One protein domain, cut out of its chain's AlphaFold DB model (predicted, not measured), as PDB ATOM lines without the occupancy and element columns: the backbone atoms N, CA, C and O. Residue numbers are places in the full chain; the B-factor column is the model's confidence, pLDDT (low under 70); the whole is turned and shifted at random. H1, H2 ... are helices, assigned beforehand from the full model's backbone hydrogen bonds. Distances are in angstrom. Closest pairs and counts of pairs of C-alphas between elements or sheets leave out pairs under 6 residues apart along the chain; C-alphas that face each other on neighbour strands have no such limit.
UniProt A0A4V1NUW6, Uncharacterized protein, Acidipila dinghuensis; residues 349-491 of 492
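Overview. This is residues 349 to 491 of the 492 residues of an uncharacterized protein of Acidipila dinghuensis (UniProt A0A4V1NUW6). Two long helices, H1 and H4, run side by side in opposite ways, and H2 folds back from H1 to complete a three-helix bundle. Two short helices lie outside it: H5 packs across H1 on the side away from H2, and H3 is near H2 without clearly touching it. The printed part has 143 residues with five named helices, H1 to H5 in order, and no named strand; the class is all helix. It is compact, with a radius of gyration of the C-alphas of 16.5 A and spans of 53 by 36 by 22 A.

Along the chain. H1, residues 349 to 372, begins at C-alpha 349 (-2.235, 23.879, 104.809) and is 34.3 A long. H2 is residues 375 to 389, 21.0 A, and H3 residues 400 to 409, 14.3 A. H4, residues 433 to 460, is 40.9 A long. H5, residues 474 to 483, 14.2 A, ends at C-alpha 483 (22.514, 18.492, 98.766).

Arrangement. H1 is the hub, touching three helices. H1 and H2 form a helical hairpin at a shallow tilt of 27 degrees; their closest C-alphas, of Asn 365 and Ala 377, are 4.6 A apart. H1 touches H4 at 15 degrees, a shallow tilt, opposite ways, closest at the C-alphas of Ala 352 and Asp 450, 4.8 A. With residues 360 to 367 alone H1 touches H5, about perpendicular at 80 degrees; the C-alphas of Lys 364 and Ser 475 come closest, 5.4 A. H3 and H4 are apart. In all five helices every O i to N i+4 pair is within hydrogen-bond range.

Size, cuts and confidence. The farthest C-alphas, of Lys 422 and Gly 462, are 53.6 A apart. The printed part has no cut. The links H3 to H4 and H4 to H5 are long. Residues 405, 408 to 412 and 414 have pLDDT under 70.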
ATOM      1  N   TYR A 349      -3.571  24.374 104.461       93.25
ATOM      2  CA  TYR A 349      -2.235  23.879 104.809       93.25
ATOM      3  C   TYR A 349      -2.183  22.425 105.297       93.25
ATOM      4  O   TYR A 349      -1.080  21.876 105.349       93.25
ATOM      5  N   GLN A 350      -3.312  21.787 105.626       92.12
ATOM      6  CA  GLN A 350      -3.349  20.402 106.125       92.12
ATOM      7  C   GLN A 350      -2.608  19.405 105.212       92.12
ATOM      8  O   GLN A 350      -1.689  18.752 105.709       92.12
ATOM      9  N   PRO A 351      -2.858  19.352 103.886       91.88
ATOM     10  CA  PRO A 351      -2.127  18.447 102.994       91.88
ATOM     11  C   PRO A 351      -0.613  18.681 103.026       91.88
ATOM     12  O   PRO A 351       0.178  17.746 103.106       91.88
ATOM     13  N   ALA A 352      -0.198  19.950 103.049       92.19
ATOM     14  CA  ALA A 352       1.209  20.305 103.145       92.19
ATOM     15  C   ALA A 352       1.820  19.895 104.492       92.19
ATOM     16  O   ALA A 352       3.016  19.618 104.544       92.19
ATOM     17  N   MET A 353       1.056  19.929 105.591       91.50
ATOM     18  CA  MET A 353       1.517  19.494 106.916       91.50
ATOM     19  C   MET A 353       1.685  17.974 106.966       91.50
ATOM     20  O   MET A 353       2.734  17.502 107.405       91.50
ATOM     21  N   ASP A 354       0.715  17.228 106.441       91.12
ATOM     22  CA  ASP A 354       0.774  15.768 106.351       91.12
ATOM     23  C   ASP A 354       1.963  15.306 105.501       91.12
ATOM     24  O   ASP A 354       2.734  14.433 105.911       91.12
ATOM     25  N   SER A 355       2.176  15.941 104.345       91.69
ATOM     26  CA  SER A 355       3.336  15.678 103.490       91.69
ATOM     27  C   SER A 355       4.655  16.041 104.174       91.69
ATOM     28  O   SER A 355       5.636  15.315 104.014       91.69
ATOM     29  N   ALA A 356       4.693  17.099 104.996       92.19
ATOM     30  CA  ALA A 356       5.881  17.446 105.785       92.19
ATOM     31  C   ALA A 356       6.239  16.341 106.784       92.19
ATOM     32  O   ALA A 356       7.404  15.969 106.927       92.19
ATOM     33  N   GLU A 357       5.242  15.826 107.505       92.81
ATOM     34  CA  GLU A 357       5.434  14.779 108.506       92.81
ATOM     35  C   GLU A 357       5.896  13.474 107.853       92.81
ATOM     36  O   GLU A 357       6.892  12.888 108.285       92.81
ATOM     37  N   ARG A 358       5.238  13.061 106.764       93.44
ATOM     38  CA  ARG A 358       5.631  11.877 105.990       93.44
ATOM     39  C   ARG A 358       7.045  12.022 105.439       93.44
ATOM     40  O   ARG A 358       7.851  11.114 105.622       93.44
ATOM     41  N   PHE A 359       7.385  13.174 104.862       94.19
ATOM     42  CA  PHE A 359       8.730  13.441 104.355       94.19
ATOM     43  C   PHE A 359       9.794  13.382 105.463       94.19
ATOM     44  O   PHE A 359      10.826  12.732 105.303       94.19
ATOM     45  N   ASN A 360       9.519  13.977 106.627       92.75
ATOM     46  CA  ASN A 360      10.394  13.901 107.798       92.75
ATOM     47  C   ASN A 360      10.648  12.445 108.235       92.75
ATOM     48  O   ASN A 360      11.789  12.076 108.535       92.75
ATOM     49  N   VAL A 361       9.600  11.616 108.272       93.81
ATOM     50  CA  VAL A 361       9.705  10.184 108.595       93.81
ATOM     51  C   VAL A 361      10.489   9.436 107.516       93.81
ATOM     52  O   VAL A 361      11.358   8.633 107.847       93.81
ATOM     53  N   MET A 362      10.253   9.733 106.237       94.44
ATOM     54  CA  MET A 362      10.984   9.140 105.114       94.44
ATOM     55  C   MET A 362      12.482   9.452 105.172       94.44
ATOM     56  O   MET A 362      13.289   8.535 105.059       94.44
ATOM     57  N   ALA A 363      12.868  10.706 105.418       94.44
ATOM     58  CA  ALA A 363      14.274  11.095 105.536       94.44
ATOM     59  C   ALA A 363      14.981  10.369 106.693       94.44
ATOM     60  O   ALA A 363      16.100   9.879 106.534       94.44
ATOM     61  N   LYS A 364      14.308  10.238 107.846       94.44
ATOM     62  CA  LYS A 364      14.827   9.468 108.985       94.44
ATOM     63  C   LYS A 364      14.963   7.980 108.647       94.44
ATOM     64  O   LYS A 364      16.012   7.387 108.876       94.44
ATOM     65  N   ASN A 365      13.923   7.383 108.068       93.44
ATOM     66  CA  ASN A 365      13.921   5.972 107.693       93.44
ATOM     67  C   ASN A 365      14.984   5.649 106.642       93.44
ATOM     68  O   ASN A 365      15.584   4.582 106.695       93.44
ATOM     69  N   TYR A 366      15.234   6.560 105.703       94.44
ATOM     70  CA  TYR A 366      16.329   6.437 104.749       94.44
ATOM     71  C   TYR A 366      17.681   6.371 105.461       94.44
ATOM     72  O   TYR A 366      18.474   5.473 105.189       94.44
ATOM     73  N   GLU A 367      17.932   7.275 106.411       93.88
ATOM     74  CA  GLU A 367      19.168   7.281 107.196       93.88
ATOM     75  C   GLU A 367      19.350   5.969 107.981       93.88
ATOM     76  O   GLU A 367      20.413   5.348 107.905       93.88
ATOM     77  N   ASP A 368      18.300   5.504 108.664       93.00
ATOM     78  CA  ASP A 368      18.315   4.254 109.430       93.00
ATOM     79  C   ASP A 368      18.474   3.015 108.529       93.00
ATOM     80  O   ASP A 368      19.196   2.076 108.875       93.00
ATOM     81  N   ALA A 369      17.831   3.003 107.358       92.56
ATOM     82  CA  ALA A 369      17.906   1.904 106.401       92.56
ATOM     83  C   ALA A 369      19.275   1.817 105.717       92.56
ATOM     84  O   ALA A 369      19.787   0.716 105.527       92.56
ATOM     85  N   VAL A 370      19.888   2.953 105.377       93.25
ATOM     86  CA  VAL A 370      21.218   2.989 104.754       93.25
ATOM     87  C   VAL A 370      22.313   2.652 105.766       93.25
ATOM     88  O   VAL A 370      23.221   1.898 105.433       93.25
ATOM     89  N   LYS A 371      22.239   3.177 106.997       93.75
ATOM     90  CA  LYS A 371      23.282   2.954 108.016       93.75
ATOM     91  C   LYS A 371      23.213   1.573 108.656       93.75
ATOM     92  O   LYS A 371      24.245   0.948 108.863       93.75
ATOM     93  N   ASN A 372      22.006   1.122 108.995       94.25
ATOM     94  CA  ASN A 372      21.811  -0.059 109.836       94.25
ATOM     95  C   ASN A 372      21.159  -1.228 109.086       94.25
ATOM     96  O   ASN A 372      20.840  -2.237 109.712       94.25
ATOM     97  N   HIS A 373      20.896  -1.092 107.781       90.69
ATOM     98  CA  HIS A 373      20.142  -2.076 106.993       90.69
ATOM     99  C   HIS A 373      18.793  -2.454 107.638       90.69
ATOM    100  O   HIS A 373      18.330  -3.592 107.543       90.69
ATOM    101  N   ASN A 374      18.153  -1.495 108.319       90.50
ATOM    102  CA  ASN A 374      16.927  -1.732 109.071       90.50
ATOM    103  C   ASN A 374      15.735  -1.969 108.125       90.50
ATOM    104  O   ASN A 374      15.222  -1.039 107.502       90.50
ATOM    105  N   GLN A 375      15.254  -3.213 108.059       88.12
ATOM    106  CA  GLN A 375      14.123  -3.602 107.206       88.12
ATOM    107  C   GLN A 375      12.814  -2.890 107.576       88.12
ATOM    108  O   GLN A 375      12.028  -2.558 106.690       88.12
ATOM    109  N   GLN A 376      12.584  -2.604 108.862       88.38
ATOM    110  CA  GLN A 376      11.393  -1.866 109.300       88.38
ATOM    111  C   GLN A 376      11.427  -0.418 108.804       88.38
ATOM    112  O   GLN A 376      10.399   0.127 108.407       88.38
ATOM    113  N   ALA A 377      12.618   0.184 108.748       92.12
ATOM    114  CA  ALA A 377      12.803   1.509 108.173       92.12
ATOM    115  C   ALA A 377      12.555   1.497 106.653       92.12
ATOM    116  O   ALA A 377      11.846   2.366 106.153       92.12
ATOM    117  N   MET A 378      13.031   0.477 105.926       89.88
ATOM    118  CA  MET A 378      12.739   0.310 104.490       89.88
ATOM    119  C   MET A 378      11.236   0.156 104.216       89.88
ATOM    120  O   MET A 378      10.699   0.793 103.310       89.88
ATOM    121  N   LEU A 379      10.540  -0.653 105.020       89.06
ATOM    122  CA  LEU A 379       9.091  -0.829 104.913       89.06
ATOM    123  C   LEU A 379       8.344   0.473 105.214       89.06
ATOM    124  O   LEU A 379       7.457   0.870 104.464       89.06
ATOM    125  N   SER A 380       8.720   1.166 106.287       91.69
ATOM    126  CA  SER A 380       8.106   2.441 106.652       91.69
ATOM    127  C   SER A 380       8.381   3.529 105.604       91.69
ATOM    128  O   SER A 380       7.494   4.326 105.300       91.69
ATOM    129  N   LEU A 381       9.569   3.541 104.990       91.62
ATOM    130  CA  LEU A 381       9.899   4.411 103.860       91.62
ATOM    131  C   LEU A 381       8.970   4.147 102.668       91.62
ATOM    132  O   LEU A 381       8.384   5.087 102.136       91.62
ATOM    133  N   LEU A 382       8.787   2.877 102.294       90.00
ATOM    134  CA  LEU A 382       7.863   2.473 101.232       90.00
ATOM    135  C   LEU A 382       6.423   2.857 101.534       90.00
ATOM    136  O   LEU A 382       5.747   3.421 100.677       90.00
ATOM    137  N   ALA A 383       5.974   2.608 102.758       90.75
ATOM    138  CA  ALA A 383       4.612   2.904 103.149       90.75
ATOM    139  C   ALA A 383       4.299   4.404 103.098       90.75
ATOM    140  O   ALA A 383       3.248   4.809 102.602       90.75
ATOM    141  N   ASN A 384       5.224   5.239 103.578       92.56
ATOM    142  CA  ASN A 384       5.061   6.689 103.524       92.56
ATOM    143  C   ASN A 384       5.159   7.228 102.098       92.56
ATOM    144  O   ASN A 384       4.362   8.092 101.745       92.56
ATOM    145  N   HIS A 385       6.059   6.681 101.275       91.31
ATOM    146  CA  HIS A 385       6.158   7.038  99.862       91.31
ATOM    147  C   HIS A 385       4.843   6.762  99.123       91.31
ATOM    148  O   HIS A 385       4.285   7.680  98.532       91.31
ATOM    149  N   LEU A 386       4.295   5.546  99.251       89.75
ATOM    150  CA  LEU A 386       2.994   5.189  98.670       89.75
ATOM    151  C   LEU A 386       1.872   6.089  99.196       89.75
ATOM    152  O   LEU A 386       1.021   6.534  98.431       89.75
ATOM    153  N   GLY A 387       1.901   6.409 100.492       90.50
ATOM    154  CA  GLY A 387       0.948   7.336 101.089       90.50
ATOM    155  C   GLY A 387       0.991   8.734 100.470       90.50
ATOM    156  O   GLY A 387      -0.063   9.312 100.221       90.50
ATOM    157  N   MET A 388       2.186   9.257 100.177       90.06
ATOM    158  CA  MET A 388       2.350  10.561  99.524       90.06
ATOM    159  C   MET A 388       1.961  10.525  98.043       90.06
ATOM    160  O   MET A 388       1.293  11.442  97.568       90.06
ATOM    161  N   THR A 389       2.333   9.476  97.306       87.50
ATOM    162  CA  THR A 389       2.065   9.397  95.861       87.50
ATOM    163  C   THR A 389       0.596   9.129  95.555       87.50
ATOM    164  O   THR A 389       0.050   9.726  94.633       87.50
ATOM    165  N   MET A 390      -0.059   8.273  96.344       86.44
ATOM    166  CA  MET A 390      -1.466   7.904  96.148       86.44
ATOM    167  C   MET A 390      -2.441   8.839  96.878       86.44
ATOM    168  O   MET A 390      -3.649   8.661  96.778       86.44
ATOM    169  N   GLY A 391      -1.940   9.829  97.626       86.00
ATOM    170  CA  GLY A 391      -2.787  10.731  98.410       86.00
ATOM    171  C   GLY A 391      -3.571  10.010  99.510       86.00
ATOM    172  O   GLY A 391      -4.668  10.437  99.867       86.00
ATOM    173  N   LEU A 392      -3.030   8.907 100.040       85.31
ATOM    174  CA  LEU A 392      -3.692   8.165 101.106       85.31
ATOM    175  C   LEU A 392      -3.714   9.008 102.379       85.31
ATOM    176  O   LEU A 392      -2.714   9.623 102.769       85.31
ATOM    177  N   GLN A 393      -4.845   8.974 103.077       80.12
ATOM    178  CA  GLN A 393      -4.974   9.613 104.379       80.12
ATOM    179  C   GLN A 393      -3.964   9.036 105.381       80.12
ATOM    180  O   GLN A 393      -3.489   7.897 105.267       80.12
ATOM    181  N   LYS A 394      -3.578   9.850 106.367       78.19
ATOM    182  CA  LYS A 394      -2.696   9.412 107.452       78.19
ATOM    183  C   LYS A 394      -3.333   8.224 108.180       78.19
ATOM    184  O   LYS A 394      -4.503   8.264 108.530       78.19
ATOM    185  N   GLY A 395      -2.565   7.155 108.382       74.94
ATOM    186  CA  GLY A 395      -3.060   5.934 109.031       74.94
ATOM    187  C   GLY A 395      -3.830   4.973 108.121       74.94
ATOM    188  O   GLY A 395      -4.191   3.889 108.583       74.94
ATOM    189  N   ALA A 396      -4.028   5.302 106.837       81.06
ATOM    190  CA  ALA A 396      -4.560   4.349 105.870       81.06
ATOM    191  C   ALA A 396      -3.687   3.086 105.851       81.06
ATOM    192  O   ALA A 396      -2.464   3.143 105.677       81.06
ATOM    193  N   ARG A 397      -4.323   1.932 106.067       78.69
ATOM    194  CA  ARG A 397      -3.649   0.639 105.982       78.69
ATOM    195  C   ARG A 397      -3.342   0.354 104.520       78.69
ATOM    196  O   ARG A 397      -4.232   0.417 103.680       78.69
ATOM    197  N   LEU A 398      -2.097  -0.007 104.228       78.38
ATOM    198  CA  LEU A 398      -1.731  -0.519 102.913       78.38
ATOM    199  C   LEU A 398      -2.334  -1.912 102.754       78.38
ATOM    200  O   LEU A 398      -1.816  -2.889 103.295       78.38
ATOM    201  N   SER A 399      -3.465  -1.985 102.058       79.31
ATOM    202  CA  SER A 399      -4.065  -3.255 101.672       79.31
ATOM    203  C   SER A 399      -3.241  -3.910 100.561       79.31
ATOM    204  O   SER A 399      -2.437  -3.266  99.878       79.31
ATOM    205  N   ARG A 400      -3.451  -5.216 100.362       72.38
ATOM    206  CA  ARG A 400      -2.861  -5.936  99.225       72.38
ATOM    207  C   ARG A 400      -3.265  -5.299  97.895       72.38
ATOM    208  O   ARG A 400      -2.417  -5.200  97.017       72.38
ATOM    209  N   ASP A 401      -4.501  -4.819  97.796       76.62
ATOM    210  CA  ASP A 401      -5.046  -4.216  96.579       76.62
ATOM    211  C   ASP A 401      -4.354  -2.890  96.246       76.62
ATOM    212  O   ASP A 401      -3.909  -2.709  95.117       76.62
ATOM    213  N   ILE A 402      -4.133  -2.024  97.244       76.62
ATOM    214  CA  ILE A 402      -3.384  -0.766  97.072       76.62
ATOM    215  C   ILE A 402      -1.958  -1.047  96.585       76.62
ATOM    216  O   ILE A 402      -1.434  -0.365  95.707       76.62
ATOM    217  N   ILE A 403      -1.311  -2.075  97.137       75.44
ATOM    218  CA  ILE A 403       0.038  -2.466  96.715       75.44
ATOM    219  C   ILE A 403       0.019  -3.076  95.311       75.44
ATOM    220  O   ILE A 403       0.942  -2.834  94.535       75.44
ATOM    221  N   GLN A 404      -1.012  -3.843  94.963       73.88
ATOM    222  CA  GLN A 404      -1.176  -4.421  93.632       73.88
ATOM    223  C   GLN A 404      -1.421  -3.335  92.574       73.88
ATOM    224  O   GLN A 404      -0.844  -3.397  91.489       73.88
ATOM    225  N   GLU A 405      -2.204  -2.308  92.892       68.81
ATOM    226  CA  GLU A 405      -2.411  -1.135  92.039       68.81
ATOM    227  C   GLU A 405      -1.124  -0.310  91.891       68.81
ATOM    228  O   GLU A 405      -0.712   0.047  90.781       68.81
ATOM    229  N   ALA A 406      -0.409  -0.092  92.999       71.31
ATOM    230  CA  ALA A 406       0.893   0.556  92.967       71.31
ATOM    231  C   ALA A 406       1.891  -0.230  92.096       71.31
ATOM    232  O   ALA A 406       2.642   0.375  91.338       71.31
ATOM    233  N   GLN A 407       1.873  -1.569  92.133       70.19
ATOM    234  CA  GLN A 407       2.712  -2.432  91.287       70.19
ATOM    235  C   GLN A 407       2.425  -2.310  89.795       70.19
ATOM    236  O   GLN A 407       3.354  -2.386  88.990       70.19
ATOM    237  N   GLN A 408       1.161  -2.121  89.420       69.31
ATOM    238  CA  GLN A 408       0.796  -1.860  88.026       69.31
ATOM    239  C   GLN A 408       1.325  -0.503  87.560       69.31
ATOM    240  O   GLN A 408       1.715  -0.353  86.403       69.31
ATOM    241  N   SER A 409       1.379   0.461  88.478       57.84
ATOM    242  CA  SER A 409       1.816   1.830  88.208       57.84
ATOM    243  C   SER A 409       3.340   1.999  88.266       57.84
ATOM    244  O   SER A 409       3.892   2.890  87.626       57.84
ATOM    245  N   MET A 410       4.036   1.148  89.024       66.88
ATOM    246  CA  MET A 410       5.468   1.255  89.295       66.88
ATOM    247  C   MET A 410       6.164  -0.110  89.148       66.88
ATOM    248  O   MET A 410       6.150  -0.918  90.082       66.88
ATOM    249  N   PRO A 411       6.851  -0.370  88.014       67.50
ATOM    250  CA  PRO A 411       7.480  -1.660  87.725       67.50
ATOM    251  C   PRO A 411       8.487  -2.135  88.779       67.50
ATOM    252  O   PRO A 411       8.649  -3.334  88.965       67.50
ATOM    253  N   TYR A 412       9.141  -1.231  89.518       68.06
ATOM    254  CA  TYR A 412      10.094  -1.622  90.566       68.06
ATOM    255  C   TYR A 412       9.428  -2.287  91.782       68.06
ATOM    256  O   TYR A 412      10.114  -2.918  92.583       68.06
ATOM    257  N   LEU A 413       8.105  -2.156  91.930       70.69
ATOM    258  CA  LEU A 413       7.351  -2.869  92.954       70.69
ATOM    259  C   LEU A 413       7.028  -4.312  92.522       70.69
ATOM    260  O   LEU A 413       6.563  -5.100  93.350       70.69
ATOM    261  N   GLN A 414       7.279  -4.693  91.261       69.44
ATOM    262  CA  GLN A 414       7.117  -6.073  90.799       69.44
ATOM    263  C   GLN A 414       8.028  -6.992  91.623       69.44
ATOM    264  O   GLN A 414       9.249  -6.871  91.615       69.44
ATOM    265  N   GLY A 415       7.412  -7.898  92.383       71.69
ATOM    266  CA  GLY A 415       8.102  -8.793  93.316       71.69
ATOM    267  C   GLY A 415       7.801  -8.525  94.791       71.69
ATOM    268  O   GLY A 415       8.007  -9.422  95.604       71.69
ATOM    269  N   LEU A 416       7.223  -7.371  95.155       74.94
ATOM    270  CA  LEU A 416       6.754  -7.117  96.528       74.94
ATOM    271  C   LEU A 416       5.639  -8.075  96.952       74.94
ATOM    272  O   LEU A 416       5.572  -8.454  98.116       74.94
ATOM    273  N   GLN A 417       4.792  -8.517  96.017       74.44
ATOM    274  CA  GLN A 417       3.720  -9.463  96.334       74.44
ATOM    275  C   GLN A 417       4.276 -10.819  96.797       74.44
ATOM    276  O   GLN A 417       3.755 -11.414  97.735       74.44
ATOM    277  N   ALA A 418       5.386 -11.263  96.201       79.00
ATOM    278  CA  ALA A 418       6.075 -12.497  96.581       79.00
ATOM    279  C   ALA A 418       6.793 -12.400  97.941       79.00
ATOM    280  O   ALA A 418       7.272 -13.407  98.456       79.00
ATOM    281  N   LYS A 419       6.892 -11.193  98.512       78.19
ATOM    282  CA  LYS A 419       7.512 -10.924  99.815       78.19
ATOM    283  C   LYS A 419       6.503 -10.953 100.964       78.19
ATOM    284  O   LYS A 419       6.911 -10.853 102.115       78.19
ATOM    285  N   PHE A 420       5.208 -11.087 100.687       77.81
ATOM    286  CA  PHE A 420       4.227 -11.306 101.744       77.81
ATOM    287  C   PHE A 420       4.283 -12.743 102.246       77.81
ATOM    288  O   PHE A 420       4.264 -13.689 101.459       77.81
ATOM    289  N   ASP A 421       4.303 -12.905 103.563       80.50
ATOM    290  CA  ASP A 421       4.063 -14.201 104.174       80.50
ATOM    291  C   ASP A 421       2.572 -14.586 104.107       80.50
ATOM    292  O   ASP A 421       1.690 -13.819 103.694       80.50
ATOM    293  N   LYS A 422       2.288 -15.824 104.518       84.81
ATOM    294  CA  LYS A 422       0.929 -16.375 104.603       84.81
ATOM    295  C   LYS A 422      -0.001 -15.557 105.515       84.81
ATOM    296  O   LYS A 422      -1.208 -15.566 105.290       84.81
ATOM    297  N   ASP A 423       0.561 -14.844 106.490       81.31
ATOM    298  CA  ASP A 423      -0.155 -14.051 107.489       81.31
ATOM    299  C   ASP A 423      -0.377 -12.600 107.009       81.31
ATOM    300  O   ASP A 423      -1.061 -11.814 107.663       81.31
ATOM    301  N   GLY A 424       0.138 -12.253 105.822       73.31
ATOM    302  CA  GLY A 424      -0.031 -10.947 105.197       73.31
ATOM    303  C   GLY A 424       0.980  -9.896 105.648       73.31
ATOM    304  O   GLY A 424       0.802  -8.727 105.306       73.31
ATOM    305  N   TYR A 425       2.049 -10.286 106.343       72.19
ATOM    306  CA  TYR A 425       3.153  -9.390 106.670       72.19
ATOM    307  C   TYR A 425       4.219  -9.419 105.579       72.19
ATOM    308  O   TYR A 425       4.550 -10.453 105.002       72.19
ATOM    309  N   LEU A 426       4.762  -8.245 105.282       71.44
ATOM    310  CA  LEU A 426       5.784  -8.064 104.265       71.44
ATOM    311  C   LEU A 426       7.164  -8.420 104.851       71.44
ATOM    312  O   LEU A 426       7.662  -7.710 105.723       71.44
ATOM    313  N   GLN A 427       7.788  -9.500 104.382       76.88
ATOM    314  CA  GLN A 427       9.095  -9.974 104.847       76.88
ATOM    315  C   GLN A 427      10.154  -9.924 103.738       76.88
ATOM    316  O   GLN A 427       9.903 -10.244 102.580       76.88
ATOM    317  N   GLY A 428      11.389  -9.550 104.087       76.12
ATOM    318  CA  GLY A 428      12.528  -9.642 103.165       76.12
ATOM    319  C   GLY A 428      12.507  -8.636 102.010       76.12
ATOM    320  O   GLY A 428      13.113  -8.894 100.964       76.12
ATOM    321  N   VAL A 429      11.814  -7.507 102.170       73.00
ATOM    322  CA  VAL A 429      11.940  -6.367 101.256       73.00
ATOM    323  C   VAL A 429      13.263  -5.686 101.528       73.00
ATOM    324  O   VAL A 429      13.514  -5.188 102.622       73.00
ATOM    325  N   THR A 430      14.122  -5.700 100.520       83.25
ATOM    326  CA  THR A 430      15.420  -5.040 100.558       83.25
ATOM    327  C   THR A 430      15.395  -3.994  99.461       83.25
ATOM    328  O   THR A 430      15.417  -4.335  98.281       83.25
ATOM    329  N   LEU A 431      15.256  -2.729  99.850       84.25
ATOM    330  CA  LEU A 431      15.353  -1.614  98.915       84.25
ATOM    331  C   LEU A 431      16.835  -1.296  98.705       84.25
ATOM    332  O   LEU A 431      17.593  -1.205  99.674       84.25
ATOM    333  N   SER A 432      17.252  -1.126  97.450       90.38
ATOM    334  CA  SER A 432      18.598  -0.616  97.165       90.38
ATOM    335  C   SER A 432      18.739   0.829  97.672       90.38
ATOM    336  O   SER A 432      17.747   1.569  97.686       90.38
ATOM    337  N   PRO A 433      19.943   1.267  98.079       90.62
ATOM    338  CA  PRO A 433      20.183   2.655  98.475       90.62
ATOM    339  C   PRO A 433      19.707   3.680  97.439       90.62
ATOM    340  O   PRO A 433      19.156   4.717  97.810       90.62
ATOM    341  N   GLU A 434      19.863   3.379  96.148       88.81
ATOM    342  CA  GLU A 434      19.418   4.221  95.037       88.81
ATOM    343  C   GLU A 434      17.891   4.344  94.988       88.81
ATOM    344  O   GLU A 434      17.378   5.459  94.899       88.81
ATOM    345  N   GLN A 435      17.157   3.232  95.114       87.00
ATOM    346  CA  GLN A 435      15.689   3.251  95.172       87.00
ATOM    347  C   GLN A 435      15.191   4.046  96.378       87.00
ATOM    348  O   GLN A 435      14.299   4.880  96.248       87.00
ATOM    349  N   MET A 436      15.791   3.827  97.552       92.50
ATOM    350  CA  MET A 436      15.404   4.561  98.754       92.50
ATOM    351  C   MET A 436      15.643   6.067  98.591       92.50
ATOM    352  O   MET A 436      14.794   6.862  98.987       92.50
ATOM    353  N   ARG A 437      16.761   6.462  97.968       90.31
ATOM    354  CA  ARG A 437      17.057   7.869  97.671       90.31
ATOM    355  C   ARG A 437      16.018   8.473  96.730       90.31
ATOM    356  O   ARG A 437      15.457   9.512  97.063       90.31
ATOM    357  N   GLN A 438      15.706   7.792  95.625       90.44
ATOM    358  CA  GLN A 438      14.678   8.229  94.673       90.44
ATOM    359  C   GLN A 438      13.319   8.431  95.354       90.44
ATOM    360  O   GLN A 438      12.641   9.421  95.103       90.44
ATOM    361  N   MET A 439      12.934   7.537  96.268       91.19
ATOM    362  CA  MET A 439      11.670   7.659  96.999       91.19
ATOM    363  C   MET A 439      11.638   8.882  97.916       91.19
ATOM    364  O   MET A 439      10.607   9.552  97.996       91.19
ATOM    365  N   VAL A 440      12.745   9.187  98.603       92.69
ATOM    366  CA  VAL A 440      12.855  10.406  99.420       92.69
ATOM    367  C   VAL A 440      12.844  11.655  98.541       92.69
ATOM    368  O   VAL A 440      12.167  12.617  98.892       92.69
ATOM    369  N   ASP A 441      13.538  11.647  97.403       90.38
ATOM    370  CA  ASP A 441      13.554  12.780  96.468       90.38
ATOM    371  C   ASP A 441      12.152  13.071  95.907       90.38
ATOM    372  O   ASP A 441      11.704  14.214  95.964       90.38
ATOM    373  N   LEU A 442      11.406  12.043  95.495       91.19
ATOM    374  CA  LEU A 442      10.006  12.183  95.075       91.19
ATOM    375  C   LEU A 442       9.097  12.657  96.221       91.19
ATOM    376  O   LEU A 442       8.207  13.481  96.021       91.19
ATOM    377  N   GLY A 443       9.331  12.171  97.446       91.31
ATOM    378  CA  GLY A 443       8.633  12.662  98.638       91.31
ATOM    379  C   GLY A 443       8.895  14.151  98.889       91.31
ATOM    380  O   GLY A 443       7.972  14.893  99.225       91.31
ATOM    381  N   ARG A 444      10.131  14.615  98.667       92.00
ATOM    382  CA  ARG A 444      10.491  16.037  98.749       92.00
ATOM    383  C   ARG A 444       9.757  16.857  97.693       92.00
ATOM    384  O   ARG A 444       9.224  17.912  98.020       92.00
ATOM    385  N   GLU A 445       9.743  16.396  96.445       92.00
ATOM    386  CA  GLU A 445       9.060  17.083  95.341       92.00
ATOM    387  C   GLU A 445       7.571  17.240  95.637       92.00
ATOM    388  O   GLU A 445       7.062  18.361  95.635       92.00
ATOM    389  N   ARG A 446       6.901  16.152  96.035       92.69
ATOM    390  CA  ARG A 446       5.486  16.205  96.408       92.69
ATOM    391  C   ARG A 446       5.225  17.130  97.599       92.69
ATOM    392  O   ARG A 446       4.256  17.882  97.598       92.69
ATOM    393  N   TYR A 447       6.107  17.130  98.598       93.50
ATOM    394  CA  TYR A 447       6.028  18.082  99.705       93.50
ATOM    395  C   TYR A 447       6.073  19.545  99.226       93.50
ATOM    396  O   TYR A 447       5.261  20.361  99.664       93.50
ATOM    397  N   VAL A 448       6.993  19.882  98.317       91.88
ATOM    398  CA  VAL A 448       7.114  21.237  97.752       91.88
ATOM    399  C   VAL A 448       5.871  21.618  96.948       91.88
ATOM    400  O   VAL A 448       5.393  22.751  97.062       91.88
ATOM    401  N   GLU A 449       5.319  20.687  96.171       93.06
ATOM    402  CA  GLU A 449       4.067  20.887  95.435       93.06
ATOM    403  C   GLU A 449       2.896  21.176  96.381       93.06
ATOM    404  O   GLU A 449       2.193  22.172  96.192       93.06
ATOM    405  N   ASP A 450       2.722  20.374  97.435       93.44
ATOM    406  CA  ASP A 450       1.638  20.560  98.403       93.44
ATOM    407  C   ASP A 450       1.783  21.888  99.167       93.44
ATOM    408  O   ASP A 450       0.791  22.578  99.396       93.44
ATOM    409  N   VAL A 451       3.011  22.300  99.515       91.62
ATOM    410  CA  VAL A 451       3.280  23.621 100.119       91.62
ATOM    411  C   VAL A 451       2.934  24.754  99.156       91.62
ATOM    412  O   VAL A 451       2.309  25.734  99.560       91.62
ATOM    413  N   THR A 452       3.326  24.634  97.889       92.75
ATOM    414  CA  THR A 452       3.039  25.646  96.862       92.75
ATOM    415  C   THR A 452       1.536  25.774  96.643       92.75
ATOM    416  O   THR A 452       1.003  26.883  96.610       92.75
ATOM    417  N   LYS A 453       0.831  24.642  96.569       94.50
ATOM    418  CA  LYS A 453      -0.626  24.600  96.469       94.50
ATOM    419  C   LYS A 453      -1.294  25.243  97.687       94.50
ATOM    420  O   LYS A 453      -2.134  26.118  97.505       94.50
ATOM    421  N   ALA A 454      -0.880  24.875  98.900       93.56
ATOM    422  CA  ALA A 454      -1.420  25.437 100.137       93.56
ATOM    423  C   ALA A 454      -1.220  26.957 100.227       93.56
ATOM    424  O   ALA A 454      -2.145  27.672 100.600       93.56
ATOM    425  N   ARG A 455      -0.043  27.462  99.827       92.31
ATOM    426  CA  ARG A 455       0.232  28.906  99.744       92.31
ATOM    427  C   ARG A 455      -0.705  29.608  98.772       92.31
ATOM    428  O   ARG A 455      -1.296  30.620  99.128       92.31
ATOM    429  N   ASN A 456      -0.865  29.062  97.567       92.94
ATOM    430  CA  ASN A 456      -1.758  29.641  96.567       92.94
ATOM    431  C   ASN A 456      -3.208  29.670  97.079       92.94
ATOM    432  O   ASN A 456      -3.873  30.697  96.987       92.94
ATOM    433  N   GLU A 457      -3.691  28.572  97.669       93.25
ATOM    434  CA  GLU A 457      -5.035  28.493  98.256       93.25
ATOM    435  C   GLU A 457      -5.218  29.475  99.424       93.25
ATOM    436  O   GLU A 457      -6.227  30.175  99.487       93.25
ATOM    437  N   ALA A 458      -4.231  29.594 100.315       90.81
ATOM    438  CA  ALA A 458      -4.261  30.543 101.423       90.81
ATOM    439  C   ALA A 458      -4.272  32.005 100.939       90.81
ATOM    440  O   ALA A 458      -5.033  32.818 101.470       90.81
ATOM    441  N   GLN A 459      -3.510  32.329  99.889       90.25
ATOM    442  CA  GLN A 459      -3.526  33.653  99.262       90.25
ATOM    443  C   GLN A 459      -4.895  33.987  98.657       90.25
ATOM    444  O   GLN A 459      -5.387  35.098  98.850       90.25
ATOM    445  N   TYR A 460      -5.559  33.029  97.996       89.88
ATOM    446  CA  TYR A 460      -6.934  33.215  97.505       89.88
ATOM    447  C   TYR A 460      -7.941  33.474  98.632       89.88
ATOM    448  O   TYR A 460      -8.937  34.164  98.418       89.88
ATOM    449  N   LEU A 461      -7.679  32.959  99.834       89.31
ATOM    450  CA  LEU A 461      -8.494  33.193 101.027       89.31
ATOM    451  C   LEU A 461      -8.171  34.526 101.728       89.31
ATOM    452  O   LEU A 461      -8.825  34.866 102.711       89.31
ATOM    453  N   GLY A 462      -7.190  35.290 101.238       87.94
ATOM    454  CA  GLY A 462      -6.762  36.557 101.834       87.94
ATOM    455  C   GLY A 462      -5.817  36.399 103.027       87.94
ATOM    456  O   GLY A 462      -5.580  37.367 103.746       87.94
ATOM    457  N   ALA A 463      -5.269  35.202 103.257       86.75
ATOM    458  CA  ALA A 463      -4.213  35.021 104.241       86.75
ATOM    459  C   ALA A 463      -2.886  35.556 103.680       86.75
ATOM    460  O   ALA A 463      -2.452  35.174 102.595       86.75
ATOM    461  N   THR A 464      -2.237  36.440 104.435       81.31
ATOM    462  CA  THR A 464      -0.903  36.974 104.115       81.31
ATOM    463  C   THR A 464       0.227  36.183 104.773       81.31
ATOM    464  O   THR A 464       1.393  36.493 104.555       81.31
ATOM    465  N   ASP A 465      -0.115  35.220 105.628       77.44
ATOM    466  CA  ASP A 465       0.836  34.381 106.354       77.44
ATOM    467  C   ASP A 465       1.284  33.190 105.492       77.44
ATOM    468  O   ASP A 465       0.499  32.629 104.729       77.44
ATOM    469  N   ASP A 466       2.539  32.775 105.659       77.62
ATOM    470  CA  ASP A 466       3.172  31.653 104.955       77.62
ATOM    471  C   ASP A 466       2.775  30.278 105.525       77.62
ATOM    472  O   ASP A 466       3.267  29.232 105.076       77.62
ATOM    473  N   GLY A 467       1.848  30.276 106.482       79.00
ATOM    474  CA  GLY A 467       1.391  29.111 107.219       79.00
ATOM    475  C   GLY A 467       2.177  28.911 108.518       79.00
ATOM    476  O   GLY A 467       3.105  29.656 108.830       79.00
ATOM    477  N   PRO A 468       1.819  27.891 109.315       78.75
ATOM    478  CA  PRO A 468       2.479  27.643 110.591       78.75
ATOM    479  C   PRO A 468       3.975  27.381 110.388       78.75
ATOM    480  O   PRO A 468       4.353  26.586 109.523       78.75
ATOM    481  N   ALA A 469       4.815  28.011 111.215       76.38
ATOM    482  CA  ALA A 469       6.257  27.788 111.211       76.38
ATOM    483  C   ALA A 469       6.573  26.292 111.374       76.38
ATOM    484  O   ALA A 469       6.038  25.620 112.260       76.38
ATOM    485  N   ARG A 470       7.449  25.765 110.513       74.56
ATOM    486  CA  ARG A 470       7.836  24.349 110.511       74.56
ATOM    487  C   ARG A 470       9.306  24.219 110.861       74.56
ATOM    488  O   ARG A 470      10.145  24.855 110.230       74.56
ATOM    489  N   THR A 471       9.614  23.354 111.821       76.19
ATOM    490  CA  THR A 471      10.992  22.998 112.171       76.19
ATOM    491  C   THR A 471      11.318  21.647 111.534       76.19
ATOM    492  O   THR A 471      10.764  20.634 111.971       76.19
ATOM    493  N   PRO A 472      12.175  21.589 110.496       79.94
ATOM    494  CA  PRO A 472      12.582  20.321 109.900       79.94
ATOM    495  C   PRO A 472      13.313  19.456 110.931       79.94
ATOM    496  O   PRO A 472      14.007  19.977 111.811       79.94
ATOM    497  N   ASN A 473      13.189  18.130 110.836       81.62
ATOM    498  CA  ASN A 473      13.952  17.254 111.725       81.62
ATOM    499  C   ASN A 473      15.448  17.225 111.339       81.62
ATOM    500  O   ASN A 473      15.839  17.635 110.244       81.62
ATOM    501  N   LYS A 474      16.307  16.718 112.237       83.31
ATOM    502  CA  LYS A 474      17.763  16.660 112.003       83.31
ATOM    503  C   LYS A 474      18.136  15.889 110.731       83.31
ATOM    504  O   LYS A 474      19.057  16.307 110.043       83.31
ATOM    505  N   SER A 475      17.433  14.803 110.409       80.88
ATOM    506  CA  SER A 475      17.710  14.000 109.210       80.88
ATOM    507  C   SER A 475      17.414  14.777 107.928       80.88
ATOM    508  O   SER A 475      18.225  14.763 107.009       80.88
ATOM    509  N   VAL A 476      16.315  15.534 107.895       82.62
ATOM    510  CA  VAL A 476      15.978  16.431 106.784       82.62
ATOM    511  C   VAL A 476      17.007  17.552 106.653       82.62
ATOM    512  O   VAL A 476      17.477  17.820 105.552       82.62
ATOM    513  N   ILE A 477      17.427  18.160 107.767       82.94
ATOM    514  CA  ILE A 477      18.493  19.173 107.761       82.94
ATOM    515  C   ILE A 477      19.791  18.579 107.200       82.94
ATOM    516  O   ILE A 477      20.393  19.166 106.306       82.94
ATOM    517  N   ASN A 478      20.204  17.398 107.666       83.31
ATOM    518  CA  ASN A 478      21.395  16.709 107.166       83.31
ATOM    519  C   ASN A 478      21.287  16.402 105.668       83.31
ATOM    520  O   ASN A 478      22.272  16.523 104.943       83.31
ATOM    521  N   GLN A 479      20.095  16.034 105.199       81.88
ATOM    522  CA  GLN A 479      19.842  15.786 103.788       81.88
ATOM    523  C   GLN A 479      19.999  17.068 102.959       81.88
ATOM    524  O   GLN A 479      20.695  17.046 101.944       81.88
ATOM    525  N   TYR A 480      19.423  18.191 103.403       83.94
ATOM    526  CA  TYR A 480      19.590  19.490 102.743       83.94
ATOM    527  C   TYR A 480      21.039  19.974 102.766       83.94
ATOM    528  O   TYR A 480      21.538  20.431 101.742       83.94
ATOM    529  N   ILE A 481      21.750  19.800 103.882       83.12
ATOM    530  CA  ILE A 481      23.186  20.101 103.975       83.12
ATOM    531  C   ILE A 481      23.976  19.245 102.979       83.12
ATOM    532  O   ILE A 481      24.848  19.763 102.286       83.12
ATOM    533  N   GLY A 482      23.656  17.953 102.858       83.62
ATOM    534  CA  GLY A 482      24.278  17.063 101.879       83.62
ATOM    535  C   GLY A 482      24.065  17.531 100.437       83.62
ATOM    536  O   GLY A 482      25.021  17.588  99.665       83.62
ATOM    537  N   MET A 483      22.839  17.934 100.088       80.75
ATOM    538  CA  MET A 483      22.514  18.492  98.766       80.75
ATOM    539  C   MET A 483      23.205  19.833  98.500       80.75
ATOM    540  O   MET A 483      23.636  20.102  97.382       80.75
ATOM    541  N   ALA A 484      23.348  20.659  99.532       83.62
ATOM    542  CA  ALA A 484      24.029  21.945  99.476       83.62
ATOM    543  C   ALA A 484      25.566  21.832  99.421       83.62
ATOM    544  O   ALA A 484      26.258  22.853  99.452       83.62
ATOM    545  N   GLY A 485      26.122  20.616  99.369       86.81
ATOM    546  CA  GLY A 485      27.569  20.395  99.392       86.81
ATOM    547  C   GLY A 485      28.217  20.775 100.727       86.81
ATOM    548  O   GLY A 485      29.371  21.189 100.752       86.81
ATOM    549  N   GLY A 486      27.475  20.676 101.833       83.38
ATOM    550  CA  GLY A 486      27.927  21.039 103.179       83.38
ATOM    551  C   GLY A 486      27.624  22.483 103.595       83.38
ATOM    552  O   GLY A 486      27.873  22.843 104.745       83.38
ATOM    553  N   ASP A 487      27.074  23.313 102.705       81.19
ATOM    554  CA  ASP A 487      26.771  24.716 102.997       81.19
ATOM    555  C   ASP A 487      25.428  24.866 103.732       81.19
ATOM    556  O   ASP A 487      24.348  24.767 103.149       81.19
ATOM    557  N   VAL A 488      25.496  25.150 105.034       76.62
ATOM    558  CA  VAL A 488      24.322  25.324 105.904       76.62
ATOM    559  C   VAL A 488      23.448  26.510 105.479       76.62
ATOM    560  O   VAL A 488      22.247  26.492 105.734       76.62
ATOM    561  N   ASN A 489      24.008  27.531 104.823       76.75
ATOM    562  CA  ASN A 489      23.229  28.694 104.393       76.75
ATOM    563  C   ASN A 489      22.392  28.401 103.149       76.75
ATOM    564  O   ASN A 489      21.328  28.984 102.999       76.75
ATOM    565  N   LYS A 490      22.844  27.486 102.286       74.94
ATOM    566  CA  LYS A 490      22.065  27.010 101.131       74.94
ATOM    567  C   LYS A 490      21.026  25.950 101.505       74.94
ATOM    568  O   LYS A 490      20.152  25.653 100.702       74.94
ATOM    569  N   ALA A 491      21.168  25.343 102.684       70.81
ATOM    570  CA  ALA A 491      20.266  24.317 103.202       70.81
ATOM    571  C   ALA A 491      19.052  24.884 103.964       70.81
ATOM    572  O   ALA A 491      18.118  24.133 104.249       70.81
TER     573      ALA A 491